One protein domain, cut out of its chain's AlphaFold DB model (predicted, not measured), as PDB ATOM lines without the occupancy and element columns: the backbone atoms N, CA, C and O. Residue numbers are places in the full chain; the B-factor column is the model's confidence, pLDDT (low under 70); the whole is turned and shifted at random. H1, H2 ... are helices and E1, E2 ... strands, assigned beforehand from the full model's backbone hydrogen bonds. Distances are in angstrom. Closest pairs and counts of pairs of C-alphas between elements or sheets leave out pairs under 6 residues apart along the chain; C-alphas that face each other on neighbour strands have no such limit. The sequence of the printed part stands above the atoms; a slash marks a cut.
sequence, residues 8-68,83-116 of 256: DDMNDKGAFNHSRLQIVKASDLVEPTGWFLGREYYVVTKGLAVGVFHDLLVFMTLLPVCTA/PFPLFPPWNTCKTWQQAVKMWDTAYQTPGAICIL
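This is residues 8 to 68 and 83 to 116 of the 256 residues of an uncharacterized protein of Hypholoma sublateritium (strain FD-334 SS-4) (UniProt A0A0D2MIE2). A small four-stranded sheet has one long helix, H3, running along the strands over one face, in two layers, while the short helices H1 and H2 only graze the sheet. A long loop, residues 20 to 40, runs round the outside between E1 and E2. The printed part has 95 residues in the order H1 E1 E2 E3 H2 E4 H3; the sheet, E1 E3 E2 E4, is antiparallel. The class is mixed, helices and strands, with under half of the residues in named elements. The whole is compact, with a radius of gyration of the C-alphas of 12.7 A and spans of 35 by 29 by 26 A.

H1, residues 8 to 12, begins at C-alpha 8 (1.886, 27.661, 18.086). E1 is residues 15 to 19, E2 41 to 44, E3 50 to 53, H2 56 to 62 and E4 90 to 93. H3, residues 96 to 108, is 18.2 A long and ends at C-alpha 108 (-8.185, 45.857, 35.200).

E1 and E3 are antiparallel, with N 16 and O 52 at 3.1 A. The hairpin E2 and E3 has N 42 and O 53 at 2.7 A. E2 and E4 are antiparallel, with N 41 and O 93 at 2.8 A. H3 is over E2 at a height over the sheet of 9.1 A, and their lines stand at 2 degrees on the local plane; it is only just not over E4, on which 2 of its C-alphas fall. The closest C-alphas of E2 and H3, Val 43 and Ala 99, are 6.2 A apart. H2 and H3 are apart. In H1, H2 and H3 every O i to N i+4 pair is within hydrogen-bond range.

The C-alphas farthest apart, of Ser 27 and Ala 68, are 37.6 A apart. Residues 69 to 82 are not printed; C-alphas 68 and 83 are 15.1 A apart across this cut. The link from E1 to E2 is long. Residues 46 to 47 pair with 114 to 115, parallel. Mean pLDDT of the printed part is 72.8; residues 8 to 22, 34 to 37, 56 to 68 and 83 to 88 are under 70.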
ATOM      1  N   ASP A   8       2.524  28.946  18.356       55.31
ATOM      2  CA  ASP A   8       1.886  27.661  18.086       55.31
ATOM      3  C   ASP A   8       2.504  26.541  18.950       55.31
ATOM      4  O   ASP A   8       1.778  25.849  19.664       55.31
ATOM      5  N   ASP A   9       3.840  26.462  19.049       55.56
ATOM      6  CA  ASP A   9       4.547  25.494  19.921       55.56
ATOM      7  C   ASP A   9       4.234  25.701  21.422       55.56
ATOM      8  O   ASP A   9       4.252  24.763  22.223       55.56
ATOM      9  N   MET A  10       3.920  26.933  21.836       55.97
ATOM     10  CA  MET A  10       3.565  27.239  23.229       55.97
ATOM     11  C   MET A  10       2.103  26.925  23.570       55.97
ATOM     12  O   MET A  10       1.825  26.503  24.700       55.97
ATOM     13  N   ASN A  11       1.192  27.090  22.607       55.88
ATOM     14  CA  ASN A  11      -0.197  26.650  22.737       55.88
ATOM     15  C   ASN A  11      -0.273  25.117  22.824       55.88
ATOM     16  O   ASN A  11      -0.980  24.595  23.689       55.88
ATOM     17  N   ASP A  12       0.536  24.409  22.030       49.59
ATOM     18  CA  ASP A  12       0.648  22.944  22.061       49.59
ATOM     19  C   ASP A  12       1.227  22.423  23.386       49.59
ATOM     20  O   ASP A  12       0.829  21.370  23.890       49.59
ATOM     21  N   LYS A  13       2.125  23.196  24.009       51.94
ATOM     22  CA  LYS A  13       2.669  22.920  25.349       51.94
ATOM     23  C   LYS A  13       1.742  23.345  26.475       51.94
ATOM     24  O   LYS A  13       2.087  23.176  27.629       51.94
ATOM     25  N   GLY A  14       0.574  23.892  26.185       50.75
ATOM     26  CA  GLY A  14      -0.444  24.122  27.193       50.75
ATOM     27  C   GLY A  14      -0.327  25.383  28.040       50.75
ATOM     28  O   GLY A  14      -0.818  25.460  29.177       50.75
ATOM     29  N   ALA A  15       0.261  26.418  27.456       53.00
ATOM     30  CA  ALA A  15       0.125  27.775  27.949       53.00
ATOM     31  C   ALA A  15      -0.838  28.557  27.043       53.00
ATOM     32  O   ALA A  15      -0.543  28.753  25.869       53.00
ATOM     33  N   PHE A  16      -1.966  29.037  27.580       61.41
ATOM     34  CA  PHE A  16      -2.876  29.907  26.830       61.41
ATOM     35  C   PHE A  16      -2.434  31.347  27.012       61.41
ATOM     36  O   PHE A  16      -2.444  31.873  28.128       61.41
ATOM     37  N   ASN A  17      -2.039  31.988  25.913       57.75
ATOM     38  CA  ASN A  17      -1.576  33.374  25.924       57.75
ATOM     39  C   ASN A  17      -0.379  33.586  26.859       57.75
ATOM     40  O   ASN A  17      -0.372  34.452  27.737       57.75
ATOM     41  N   HIS A  18       0.661  32.777  26.650       55.56
ATOM     42  CA  HIS A  18       1.965  33.019  27.239       55.56
ATOM     43  C   HIS A  18       2.608  34.217  26.564       55.56
ATOM     44  O   HIS A  18       2.865  34.206  25.363       55.56
ATOM     45  N   SER A  19       2.946  35.235  27.339       53.19
ATOM     46  CA  SER A  19       3.792  36.277  26.802       53.19
ATOM     47  C   SER A  19       4.779  36.761  27.841       53.19
ATOM     48  O   SER A  19       4.443  37.385  28.847       53.19
ATOM     49  N   ARG A  20       6.047  36.481  27.551       56.66
ATOM     50  CA  ARG A  20       7.193  37.099  28.223       56.66
ATOM     51  C   ARG A  20       7.325  38.589  27.873       56.66
ATOM     52  O   ARG A  20       8.159  39.273  28.456       56.66
ATOM     53  N   LEU A  21       6.536  39.084  26.912       52.91
ATOM     54  CA  LEU A  21       6.735  40.386  26.268       52.91
ATOM     55  C   LEU A  21       5.518  41.328  26.361       52.91
ATOM     56  O   LEU A  21       5.702  42.543  26.332       52.91
ATOM     57  N   GLN A  22       4.295  40.812  26.504       65.62
ATOM     58  CA  GLN A  22       3.048  41.569  26.357       65.62
ATOM     59  C   GLN A  22       1.890  40.979  27.171       65.62
ATOM     60  O   GLN A  22       1.552  39.813  27.061       65.62
ATOM     61  N   ILE A  23       1.195  41.814  27.933       78.50
ATOM     62  CA  ILE A  23      -0.001  41.397  28.670       78.50
ATOM     63  C   ILE A  23      -1.199  41.356  27.708       78.50
ATOM     64  O   ILE A  23      -1.505  42.360  27.062       78.50
ATOM     65  N   VAL A  24      -1.879  40.212  27.634       81.06
ATOM     66  CA  VAL A  24      -3.036  39.971  26.753       81.06
ATOM     67  C   VAL A  24      -4.353  40.282  27.480       81.06
ATOM     68  O   VAL A  24      -4.462  40.074  28.694       81.06
ATOM     69  N   LYS A  25      -5.359  40.793  26.757       83.56
ATOM     70  CA  LYS A  25      -6.694  41.072  27.315       83.56
ATOM     71  C   LYS A  25      -7.449  39.777  27.600       83.56
ATOM     72  O   LYS A  25      -7.261  38.774  26.922       83.56
ATOM     73  N   ALA A  26      -8.374  39.821  28.559       83.38
ATOM     74  CA  ALA A  26      -9.229  38.679  28.870       83.38
ATOM     75  C   ALA A  26     -10.123  38.245  27.692       83.38
ATOM     76  O   ALA A  26     -10.394  37.058  27.550       83.38
ATOM     77  N   SER A  27     -10.535  39.185  26.831       81.38
ATOM     78  CA  SER A  27     -11.319  38.911  25.614       81.38
ATOM     79  C   SER A  27     -10.600  38.033  24.599       81.38
ATOM     80  O   SER A  27     -11.249  37.389  23.784       81.38
ATOM     81  N   ASP A  28      -9.270  38.028  24.650       82.44
ATOM     82  CA  ASP A  28      -8.429  37.343  23.676       82.44
ATOM     83  C   ASP A  28      -7.994  35.963  24.216       82.44
ATOM     84  O   ASP A  28      -7.225  35.245  23.578       82.44
ATOM     85  N   LEU A  29      -8.467  35.581  25.414       81.50
ATOM     86  CA  LEU A  29      -8.256  34.259  25.996       81.50
ATOM     87  C   LEU A  29      -9.166  33.225  25.326       81.50
ATOM     88  O   LEU A  29     -10.390  33.340  25.360       81.50
ATOM     89  N   VAL A  30      -8.556  32.172  24.784       81.88
ATOM     90  CA  VAL A  30      -9.252  31.040  24.162       81.88
ATOM     91  C   VAL A  30      -9.195  29.830  25.089       81.88
ATOM     92  O   VAL A  30      -8.152  29.546  25.677       81.88
ATOM     93  N   GLU A  31     -10.324  29.133  25.232       81.31
ATOM     94  CA  GLU A  31     -10.398  27.926  26.056       81.31
ATOM     95  C   GLU A  31      -9.641  26.757  25.392       81.31
ATOM     96  O   GLU A  31      -9.823  26.530  24.193       81.31
ATOM     97  N   PRO A  32      -8.840  25.978  26.145       70.94
ATOM     98  CA  PRO A  32      -8.255  24.719  25.677       70.94
ATOM     99  C   PRO A  32      -9.273  23.790  25.017       70.94
ATOM    100  O   PRO A  32     -10.203  23.308  25.669       70.94
ATOM    101  N   THR A  33      -9.020  23.381  23.776       70.25
ATOM    102  CA  THR A  33      -9.612  22.144  23.256       70.25
ATOM    103  C   THR A  33      -9.011  20.936  23.972       70.25
ATOM    104  O   THR A  33      -7.798  20.843  24.133       70.25
ATOM    105  N   GLY A  34      -9.855  19.992  24.395       66.81
ATOM    106  CA  GLY A  34      -9.402  18.775  25.080       66.81
ATOM    107  C   GLY A  34      -9.244  18.912  26.597       66.81
ATOM    108  O   GLY A  34      -8.663  18.031  27.227       66.81
ATOM    109  N   TRP A  35      -9.780  19.975  27.204       66.81
ATOM    110  CA  TRP A  35      -9.876  20.069  28.658       66.81
ATOM    111  C   TRP A  35     -10.849  19.036  29.232       66.81
ATOM    112  O   TRP A  35     -11.960  18.857  28.733       66.81
ATOM    113  N   PHE A  36     -10.451  18.384  30.320       65.88
ATOM    114  CA  PHE A  36     -11.266  17.393  31.014       65.88
ATOM    115  C   PHE A  36     -11.526  17.788  32.464       65.88
ATOM    116  O   PHE A  36     -10.709  18.427  33.131       65.88
ATOM    117  N   LEU A  37     -12.695  17.373  32.957       66.94
ATOM    118  CA  LEU A  37     -13.129  17.568  34.335       66.94
ATOM    119  C   LEU A  37     -12.073  17.018  35.308       66.94
ATOM    120  O   LEU A  37     -11.743  15.835  35.267       66.94
ATOM    121  N   GLY A  38     -11.558  17.879  36.191       71.25
ATOM    122  CA  GLY A  38     -10.642  17.501  37.275       71.25
ATOM    123  C   GLY A  38      -9.234  18.096  37.203       71.25
ATOM    124  O   GLY A  38      -8.503  17.982  38.185       71.25
ATOM    125  N   ARG A  39      -8.847  18.753  36.104       77.06
ATOM    126  CA  ARG A  39      -7.621  19.568  36.064       77.06
ATOM    127  C   ARG A  39      -7.891  20.999  36.545       77.06
ATOM    128  O   ARG A  39      -9.036  21.445  36.566       77.06
ATOM    129  N   GLU A  40      -6.842  21.698  36.976       85.88
ATOM    130  CA  GLU A  40      -6.909  23.077  37.473       85.88
ATOM    131  C   GLU A  40      -6.253  24.047  36.487       85.88
ATOM    132  O   GLU A  40      -5.233  23.739  35.877       85.88
ATOM    133  N   TYR A  41      -6.826  25.237  36.365       86.62
ATOM    134  CA  TYR A  41      -6.226  26.363  35.664       86.62
ATOM    135  C   TYR A  41      -5.355  27.161  36.629       86.62
ATOM    136  O   TYR A  41      -5.774  27.458  37.746       86.62
ATOM    137  N   TYR A  42      -4.176  27.561  36.182       87.00
ATOM    138  CA  TYR A  42      -3.203  28.328  36.946       87.00
ATOM    139  C   TYR A  42      -3.126  29.745  36.383       87.00
ATOM    140  O   TYR A  42      -2.648  29.966  35.275       87.00
ATOM    141  N   VAL A  43      -3.595  30.722  37.150       88.62
ATOM    142  CA  VAL A  43      -3.551  32.141  36.781       88.62
ATOM    143  C   VAL A  43      -2.303  32.760  37.396       88.62
ATOM    144  O   VAL A  43      -2.251  32.975  38.609       88.62
ATOM    145  N   VAL A  44      -1.299  33.045  36.570       86.69
ATOM    146  CA  VAL A  44      -0.024  33.642  36.990       86.69
ATOM    147  C   VAL A  44      -0.045  35.125  36.656       86.69
ATOM    148  O   VAL A  44       0.044  35.506  35.492       86.69
ATOM    149  N   THR A  45      -0.126  35.982  37.669       86.00
ATOM    150  CA  THR A  45      -0.129  37.442  37.472       86.00
ATOM    151  C   THR A  45       1.249  38.063  37.664       86.00
ATOM    152  O   THR A  45       1.486  39.180  37.215       86.00
ATOM    153  N   LYS A  46       2.190  37.359  38.299       83.44
ATOM    154  CA  LYS A  46       3.541  37.866  38.560       83.44
ATOM    155  C   LYS A  46       4.580  36.809  38.231       83.44
ATOM    156  O   LYS A  46       4.514  35.696  38.744       83.44
ATOM    157  N   GLY A  47       5.569  37.167  37.424       79.94
ATOM    158  CA  GLY A  47       6.663  36.257  37.096       79.94
ATOM    159  C   GLY A  47       7.407  36.657  35.834       79.94
ATOM    160  O   GLY A  47       7.107  37.667  35.208       79.94
ATOM    161  N   LEU A  48       8.385  35.840  35.441       74.94
ATOM    162  CA  LEU A  48       9.060  35.967  34.139       74.94
ATOM    163  C   LEU A  48       8.097  35.720  32.967       74.94
ATOM    164  O   LEU A  48       8.334  36.159  31.846       74.94
ATOM    165  N   ALA A  49       7.012  35.010  33.255       76.88
ATOM    166  CA  ALA A  49       5.881  34.813  32.386       76.88
ATOM    167  C   ALA A  49       4.596  34.967  33.190       76.88
ATOM    168  O   ALA A  49       4.527  34.534  34.341       76.88
ATOM    169  N   VAL A  50       3.597  35.568  32.560       82.19
ATOM    170  CA  VAL A  50       2.262  35.785  33.114       82.19
ATOM    171  C   VAL A  50       1.236  35.258  32.117       82.19
ATOM    172  O   VAL A  50       1.517  35.211  30.918       82.19
ATOM    173  N   GLY A  51       0.077  34.837  32.607       87.25
ATOM    174  CA  GLY A  51      -0.983  34.272  31.775       87.25
ATOM    175  C   GLY A  51      -1.823  33.235  32.510       87.25
ATOM    176  O   GLY A  51      -1.696  33.053  33.726       87.25
ATOM    177  N   VAL A  52      -2.674  32.548  31.750       85.25
ATOM    178  CA  VAL A  52      -3.480  31.426  32.235       85.25
ATOM    179  C   VAL A  52      -2.898  30.133  31.673       85.25
ATOM    180  O   VAL A  52      -2.843  29.914  30.468       85.25
ATOM    181  N   PHE A  53      -2.454  29.263  32.565       83.19
ATOM    182  CA  PHE A  53      -1.831  27.990  32.235       83.19
ATOM    183  C   PHE A  53      -2.758  26.855  32.636       83.19
ATOM    184  O   PHE A  53      -3.543  26.985  33.572       83.19
ATOM    185  N   HIS A  54      -2.657  25.730  31.947       78.94
ATOM    186  CA  HIS A  54      -3.441  24.541  32.273       78.94
ATOM    187  C   HIS A  54      -2.562  23.358  32.704       78.94
ATOM    188  O   HIS A  54      -3.068  22.333  33.161       78.94
ATOM    189  N   ASP A  55      -1.244  23.519  32.579       72.88
ATOM    190  CA  ASP A  55      -0.236  22.595  33.072       72.88
ATOM    191  C   ASP A  55       0.797  23.347  33.928       72.88
ATOM    192  O   ASP A  55       1.473  24.284  33.484       72.88
ATOM    193  N   LEU A  56       0.919  22.922  35.187       67.25
ATOM    194  CA  LEU A  56       1.890  23.464  36.129       67.25
ATOM    195  C   LEU A  56       3.329  23.117  35.728       67.25
ATOM    196  O   LEU A  56       4.232  23.915  35.976       67.25
ATOM    197  N   LEU A  57       3.565  21.956  35.105       65.56
ATOM    198  CA  LEU A  57       4.900  21.546  34.658       65.56
ATOM    199  C   LEU A  57       5.424  22.482  33.576       65.56
ATOM    200  O   LEU A  57       6.598  22.844  33.576       65.56
ATOM    201  N   VAL A  58       4.542  22.937  32.697       61.72
ATOM    202  CA  VAL A  58       4.877  23.886  31.633       61.72
ATOM    203  C   VAL A  58       5.259  25.228  32.245       61.72
ATOM    204  O   VAL A  58       6.299  25.788  31.916       61.72
ATOM    205  N   PHE A  59       4.518  25.699  33.248       59.41
ATOM    206  CA  PHE A  59       4.920  26.890  33.992       59.41
ATOM    207  C   PHE A  59       6.269  26.713  34.726       59.41
ATOM    208  O   PHE A  59       7.146  27.574  34.635       59.41
ATOM    209  N   MET A  60       6.472  25.584  35.411       64.44
ATOM    210  CA  MET A  60       7.705  25.291  36.159       64.44
ATOM    211  C   MET A  60       8.937  25.134  35.260       64.44
ATOM    212  O   MET A  60      10.032  25.516  35.661       64.44
ATOM    213  N   THR A  61       8.776  24.606  34.046       58.03
ATOM    214  CA  THR A  61       9.866  24.464  33.063       58.03
ATOM    215  C   THR A  61      10.197  25.781  32.361       58.03
ATOM    216  O   THR A  61      11.339  25.997  31.957       58.03
ATOM    217  N   LEU A  62       9.231  26.702  32.266       53.59
ATOM    218  CA  LEU A  62       9.427  28.044  31.711       53.59
ATOM    219  C   LEU A  62      10.067  29.025  32.699       53.59
ATOM    220  O   LEU A  62      10.538  30.084  32.270       53.59
ATOM    221  N   LEU A  63      10.125  28.674  33.986       58.12
ATOM    222  CA  LEU A  63      10.985  29.315  34.974       58.12
ATOM    223  C   LEU A  63      12.399  28.721  34.852       58.12
ATOM    224  O   LEU A  63      12.619  27.576  35.245       58.12
ATOM    225  N   PRO A  64      13.402  29.465  34.352       47.44
ATOM    226  CA  PRO A  64      14.777  29.009  34.407       47.44
ATOM    227  C   PRO A  64      15.210  28.973  35.877       47.44
ATOM    228  O   PRO A  64      15.543  30.007  36.444       47.44
ATOM    229  N   VAL A  65      15.163  27.783  36.482       44.94
ATOM    230  CA  VAL A  65      15.891  27.361  37.689       44.94
ATOM    231  C   VAL A  65      16.121  28.500  38.697       44.94
ATOM    232  O   VAL A  65      17.224  29.022  38.838       44.94
ATOM    233  N   CYS A  66      15.093  28.839  39.481       44.06
ATOM    234  CA  CYS A  66      15.302  29.454  40.800       44.06
ATOM    235  C   CYS A  66      15.681  28.404  41.869       44.06
ATOM    236  O   CYS A  66      15.780  28.725  43.047       44.06
ATOM    237  N   THR A  67      15.924  27.150  41.475       43.69
ATOM    238  CA  THR A  67      16.308  26.034  42.358       43.69
ATOM    239  C   THR A  67      17.807  25.726  42.357       43.69
ATOM    240  O   THR A  67      18.222  24.645  42.769       43.69
ATOM    241  N   ALA A  68      18.661  26.674  41.974       36.84
ATOM    242  CA  ALA A  68      20.089  26.592  42.263       36.84
ATOM    243  C   ALA A  68      20.398  27.411  43.524       36.84
ATOM    244  O   ALA A  68      20.822  28.547  43.394       36.84
ATOM    245  N   PRO A  83      12.268  37.859  45.930       48.66
ATOM    246  CA  PRO A  83      11.019  38.285  45.339       48.66
ATOM    247  C   PRO A  83       9.966  37.192  45.574       48.66
ATOM    248  O   PRO A  83       9.527  36.532  44.639       48.66
ATOM    249  N   PHE A  84       9.559  37.070  46.839       47.19
ATOM    250  CA  PHE A  84       8.441  36.322  47.425       47.19
ATOM    251  C   PHE A  84       8.694  34.840  47.779       47.19
ATOM    252  O   PHE A  84       8.662  33.987  46.893       47.19
ATOM    253  N   PRO A  85       8.759  34.477  49.082       47.69
ATOM    254  CA  PRO A  85       8.822  33.102  49.560       47.69
ATOM    255  C   PRO A  85       7.531  32.666  50.279       47.69
ATOM    256  O   PRO A  85       7.525  31.622  50.923       47.69
ATOM    257  N   LEU A  86       6.440  33.444  50.228       51.84
ATOM    258  CA  LEU A  86       5.292  33.223  51.122       51.84
ATOM    259  C   LEU A  86       3.998  32.774  50.435       51.84
ATOM    260  O   LEU A  86       3.160  32.181  51.106       51.84
ATOM    261  N   PHE A  87       3.841  32.965  49.122       54.12
ATOM    262  CA  PHE A  87       2.648  32.511  48.399       54.12
ATOM    263  C   PHE A  87       3.016  31.994  47.009       54.12
ATOM    264  O   PHE A  87       3.897  32.580  46.372       54.12
ATOM    265  N   PRO A  88       2.369  30.915  46.523       63.41
ATOM    266  CA  PRO A  88       2.544  30.495  45.141       63.41
ATOM    267  C   PRO A  88       2.240  31.692  44.218       63.41
ATOM    268  O   PRO A  88       1.221  32.356  44.417       63.41
ATOM    269  N   PRO A  89       3.091  32.004  43.220       71.69
ATOM    270  CA  PRO A  89       2.898  33.147  42.316       71.69
ATOM    271  C   PRO A  89       1.704  32.989  41.357       71.69
ATOM    272  O   PRO A  89       1.574  33.733  40.383       71.69
ATOM    273  N   TRP A  90       0.828  32.023  41.625       83.88
ATOM    274  CA  TRP A  90      -0.341  31.691  40.837       83.88
ATOM    275  C   TRP A  90      -1.541  31.393  41.729       83.88
ATOM    276  O   TRP A  90      -1.411  30.911  42.853       83.88
ATOM    277  N   ASN A  91      -2.724  31.629  41.177       86.62
ATOM    278  CA  ASN A  91      -3.987  31.187  41.753       86.62
ATOM    279  C   ASN A  91      -4.517  29.991  40.965       86.62
ATOM    280  O   ASN A  91      -4.388  29.958  39.741       86.62
ATOM    281  N   THR A  92      -5.132  29.029  41.649       88.50
ATOM    282  CA  THR A  92      -5.762  27.874  41.002       88.50
ATOM    283  C   THR A  92      -7.261  28.098  40.815       88.50
ATOM    284  O   THR A  92      -7.945  28.651  41.678       88.50
ATOM    285  N   CYS A  93      -7.782  27.693  39.662       89.25
ATOM    286  CA  CYS A  93      -9.188  27.809  39.287       89.25
ATOM    287  C   CYS A  93      -9.693  26.459  38.776       89.25
ATOM    288  O   CYS A  93      -8.999  25.770  38.032       89.25
ATOM    289  N   LYS A  94     -10.920  26.074  39.142       89.75
ATOM    290  CA  LYS A  94     -11.504  24.790  38.704       89.75
ATOM    291  C   LYS A  94     -12.170  24.871  37.334       89.75
ATOM    292  O   LYS A  94     -12.374  23.851  36.686       89.75
ATOM    293  N   THR A  95     -12.541  26.077  36.912       88.69
ATOM    294  CA  THR A  95     -13.228  26.317  35.643       88.69
ATOM    295  C   THR A  95     -12.514  27.394  34.844       88.69
ATOM    296  O   THR A  95     -11.913  28.312  35.408       88.69
ATOM    297  N   TRP A  96     -12.628  27.297  33.519       87.88
ATOM    298  CA  TRP A  96     -12.081  28.288  32.601       87.88
ATOM    299  C   TRP A  96     -12.651  29.681  32.882       87.88
ATOM    300  O   TRP A  96     -11.913  30.651  33.017       87.88
ATOM    301  N   GLN A  97     -13.964  29.769  33.097       90.81
ATOM    302  CA  GLN A  97     -14.658  31.022  33.410       90.81
ATOM    303  C   GLN A  97     -14.106  31.694  34.675       90.81
ATOM    304  O   GLN A  97     -13.973  32.916  34.721       90.81
ATOM    305  N   GLN A  98     -13.759  30.908  35.701       92.44
ATOM    306  CA  GLN A  98     -13.144  31.430  36.921       92.44
ATOM    307  C   GLN A  98     -11.739  31.977  36.636       92.44
ATOM    308  O   GLN A  98     -11.402  33.058  37.121       92.44
ATOM    309  N   ALA A  99     -10.956  31.272  35.817       90.00
ATOM    310  CA  ALA A  99      -9.622  31.706  35.416       90.00
ATOM    311  C   ALA A  99      -9.664  33.001  34.589       90.00
ATOM    312  O   ALA A  99      -8.950  33.950  34.911       90.00
ATOM    313  N   VAL A 100     -10.557  33.084  33.597       90.62
ATOM    314  CA  VAL A 100     -10.767  34.285  32.769       90.62
ATOM    315  C   VAL A 100     -11.217  35.463  33.625       90.62
ATOM    316  O   VAL A 100     -10.639  36.540  33.521       90.62
ATOM    317  N   LYS A 101     -12.189  35.270  34.525       94.00
ATOM    318  CA  LYS A 101     -12.656  36.332  35.433       94.00
ATOM    319  C   LYS A 101     -11.533  36.845  36.336       94.00
ATOM    320  O   LYS A 101     -11.425  38.045  36.583       94.00
ATOM    321  N   MET A 102     -10.704  35.941  36.847       92.44
ATOM    322  CA  MET A 102      -9.580  36.304  37.703       92.44
ATOM    323  C   MET A 102      -8.488  37.042  36.926       92.44
ATOM    324  O   MET A 102      -7.968  38.044  37.413       92.44
ATOM    325  N   TRP A 103      -8.183  36.589  35.709       91.25
ATOM    326  CA  TRP A 103      -7.272  37.283  34.805       91.25
ATOM    327  C   TRP A 103      -7.788  38.674  34.439       91.25
ATOM    328  O   TRP A 103      -7.035  39.636  34.532       91.25
ATOM    329  N   ASP A 104      -9.071  38.805  34.104       91.81
ATOM    330  CA  ASP A 104      -9.717  40.084  33.790       91.81
ATOM    331  C   ASP A 104      -9.654  41.057  34.975       91.81
ATOM    332  O   ASP A 104      -9.251  42.210  34.831       91.81
ATOM    333  N   THR A 105      -9.927  40.563  36.185       93.81
ATOM    334  CA  THR A 105      -9.799  41.355  37.418       93.81
ATOM    335  C   THR A 105      -8.359  41.843  37.617       93.81
ATOM    336  O   THR A 105      -8.130  43.008  37.949       93.81
ATOM    337  N   ALA A 106      -7.370  40.972  37.391       89.50
ATOM    338  CA  ALA A 106      -5.960  41.341  37.470       89.50
ATOM    339  C   ALA A 106      -5.557  42.321  36.356       89.50
ATOM    340  O   ALA A 106      -4.785  43.241  36.604       89.50
ATOM    341  N   TYR A 107      -6.105  42.165  35.152       88.31
ATOM    342  CA  TYR A 107      -5.849  43.043  34.013       88.31
ATOM    343  C   TYR A 107      -6.382  44.459  34.255       88.31
ATOM    344  O   TYR A 107      -5.710  45.439  33.940       88.31
ATOM    345  N   GLN A 108      -7.566  44.574  34.862       89.75
ATOM    346  CA  GLN A 108      -8.185  45.857  35.200       89.75
ATOM    347  C   GLN A 108      -7.541  46.535  36.417       89.75
ATOM    348  O   GLN A 108      -7.648  47.751  36.566       89.75
ATOM    349  N   THR A 109      -6.862  45.777  37.282       90.81
ATOM    350  CA  THR A 109      -6.225  46.307  38.492       90.81
ATOM    351  C   THR A 109      -4.816  46.829  38.181       90.81
ATOM    352  O   THR A 109      -3.919  46.034  37.874       90.81
ATOM    353  N   PRO A 110      -4.547  48.143  38.312       86.12
ATOM    354  CA  PRO A 110      -3.225  48.693  38.032       86.12
ATOM    355  C   PRO A 110      -2.138  48.037  38.894       86.12
ATOM    356  O   PRO A 110      -2.232  48.006  40.118       86.12
ATOM    357  N   GLY A 111      -1.090  47.514  38.253       83.12
ATOM    358  CA  GLY A 111       0.044  46.888  38.942       83.12
ATOM    359  C   GLY A 111      -0.207  45.476  39.489       83.12
ATOM    360  O   GLY A 111       0.683  44.918  40.132       83.12
ATOM    361  N   ALA A 112      -1.374  44.871  39.236       85.50
ATOM    362  CA  ALA A 112      -1.622  43.481  39.623       85.50
ATOM    363  C   ALA A 112      -0.871  42.481  38.728       85.50
ATOM    364  O   ALA A 112      -0.407  41.458  39.238       85.50
ATOM    365  N   ILE A 113      -0.698  42.795  37.437       84.06
ATOM    366  CA  ILE A 113       0.107  41.999  36.501       84.06
ATOM    367  C   ILE A 113       1.523  42.581  36.398       84.06
ATOM    368  O   ILE A 113       1.695  43.760  36.090       84.06
ATOM    369  N   CYS A 114       2.543  41.758  36.644       82.06
ATOM    370  CA  CYS A 114       3.947  42.166  36.622       82.06
ATOM    371  C   CYS A 114       4.818  41.129  35.899       82.06
ATOM    372  O   CYS A 114       5.023  40.020  36.398       82.06
ATOM    373  N   ILE A 115       5.361  41.519  34.743       79.69
ATOM    374  CA  ILE A 115       6.353  40.728  34.009       79.69
ATOM    375  C   ILE A 115       7.744  41.116  34.506       79.69
ATOM    376  O   ILE A 115       8.195  42.251  34.327       79.69
ATOM    377  N   LEU A 116       8.440  40.167  35.116       76.19
ATOM    378  CA  LEU A 116       9.817  40.340  35.553       76.19
ATOM    379  C   LEU A 116      10.742  40.199  34.341       76.19
ATOM    380  O   LEU A 116      10.766  39.162  33.681       76.19
TER     381      LEU A 116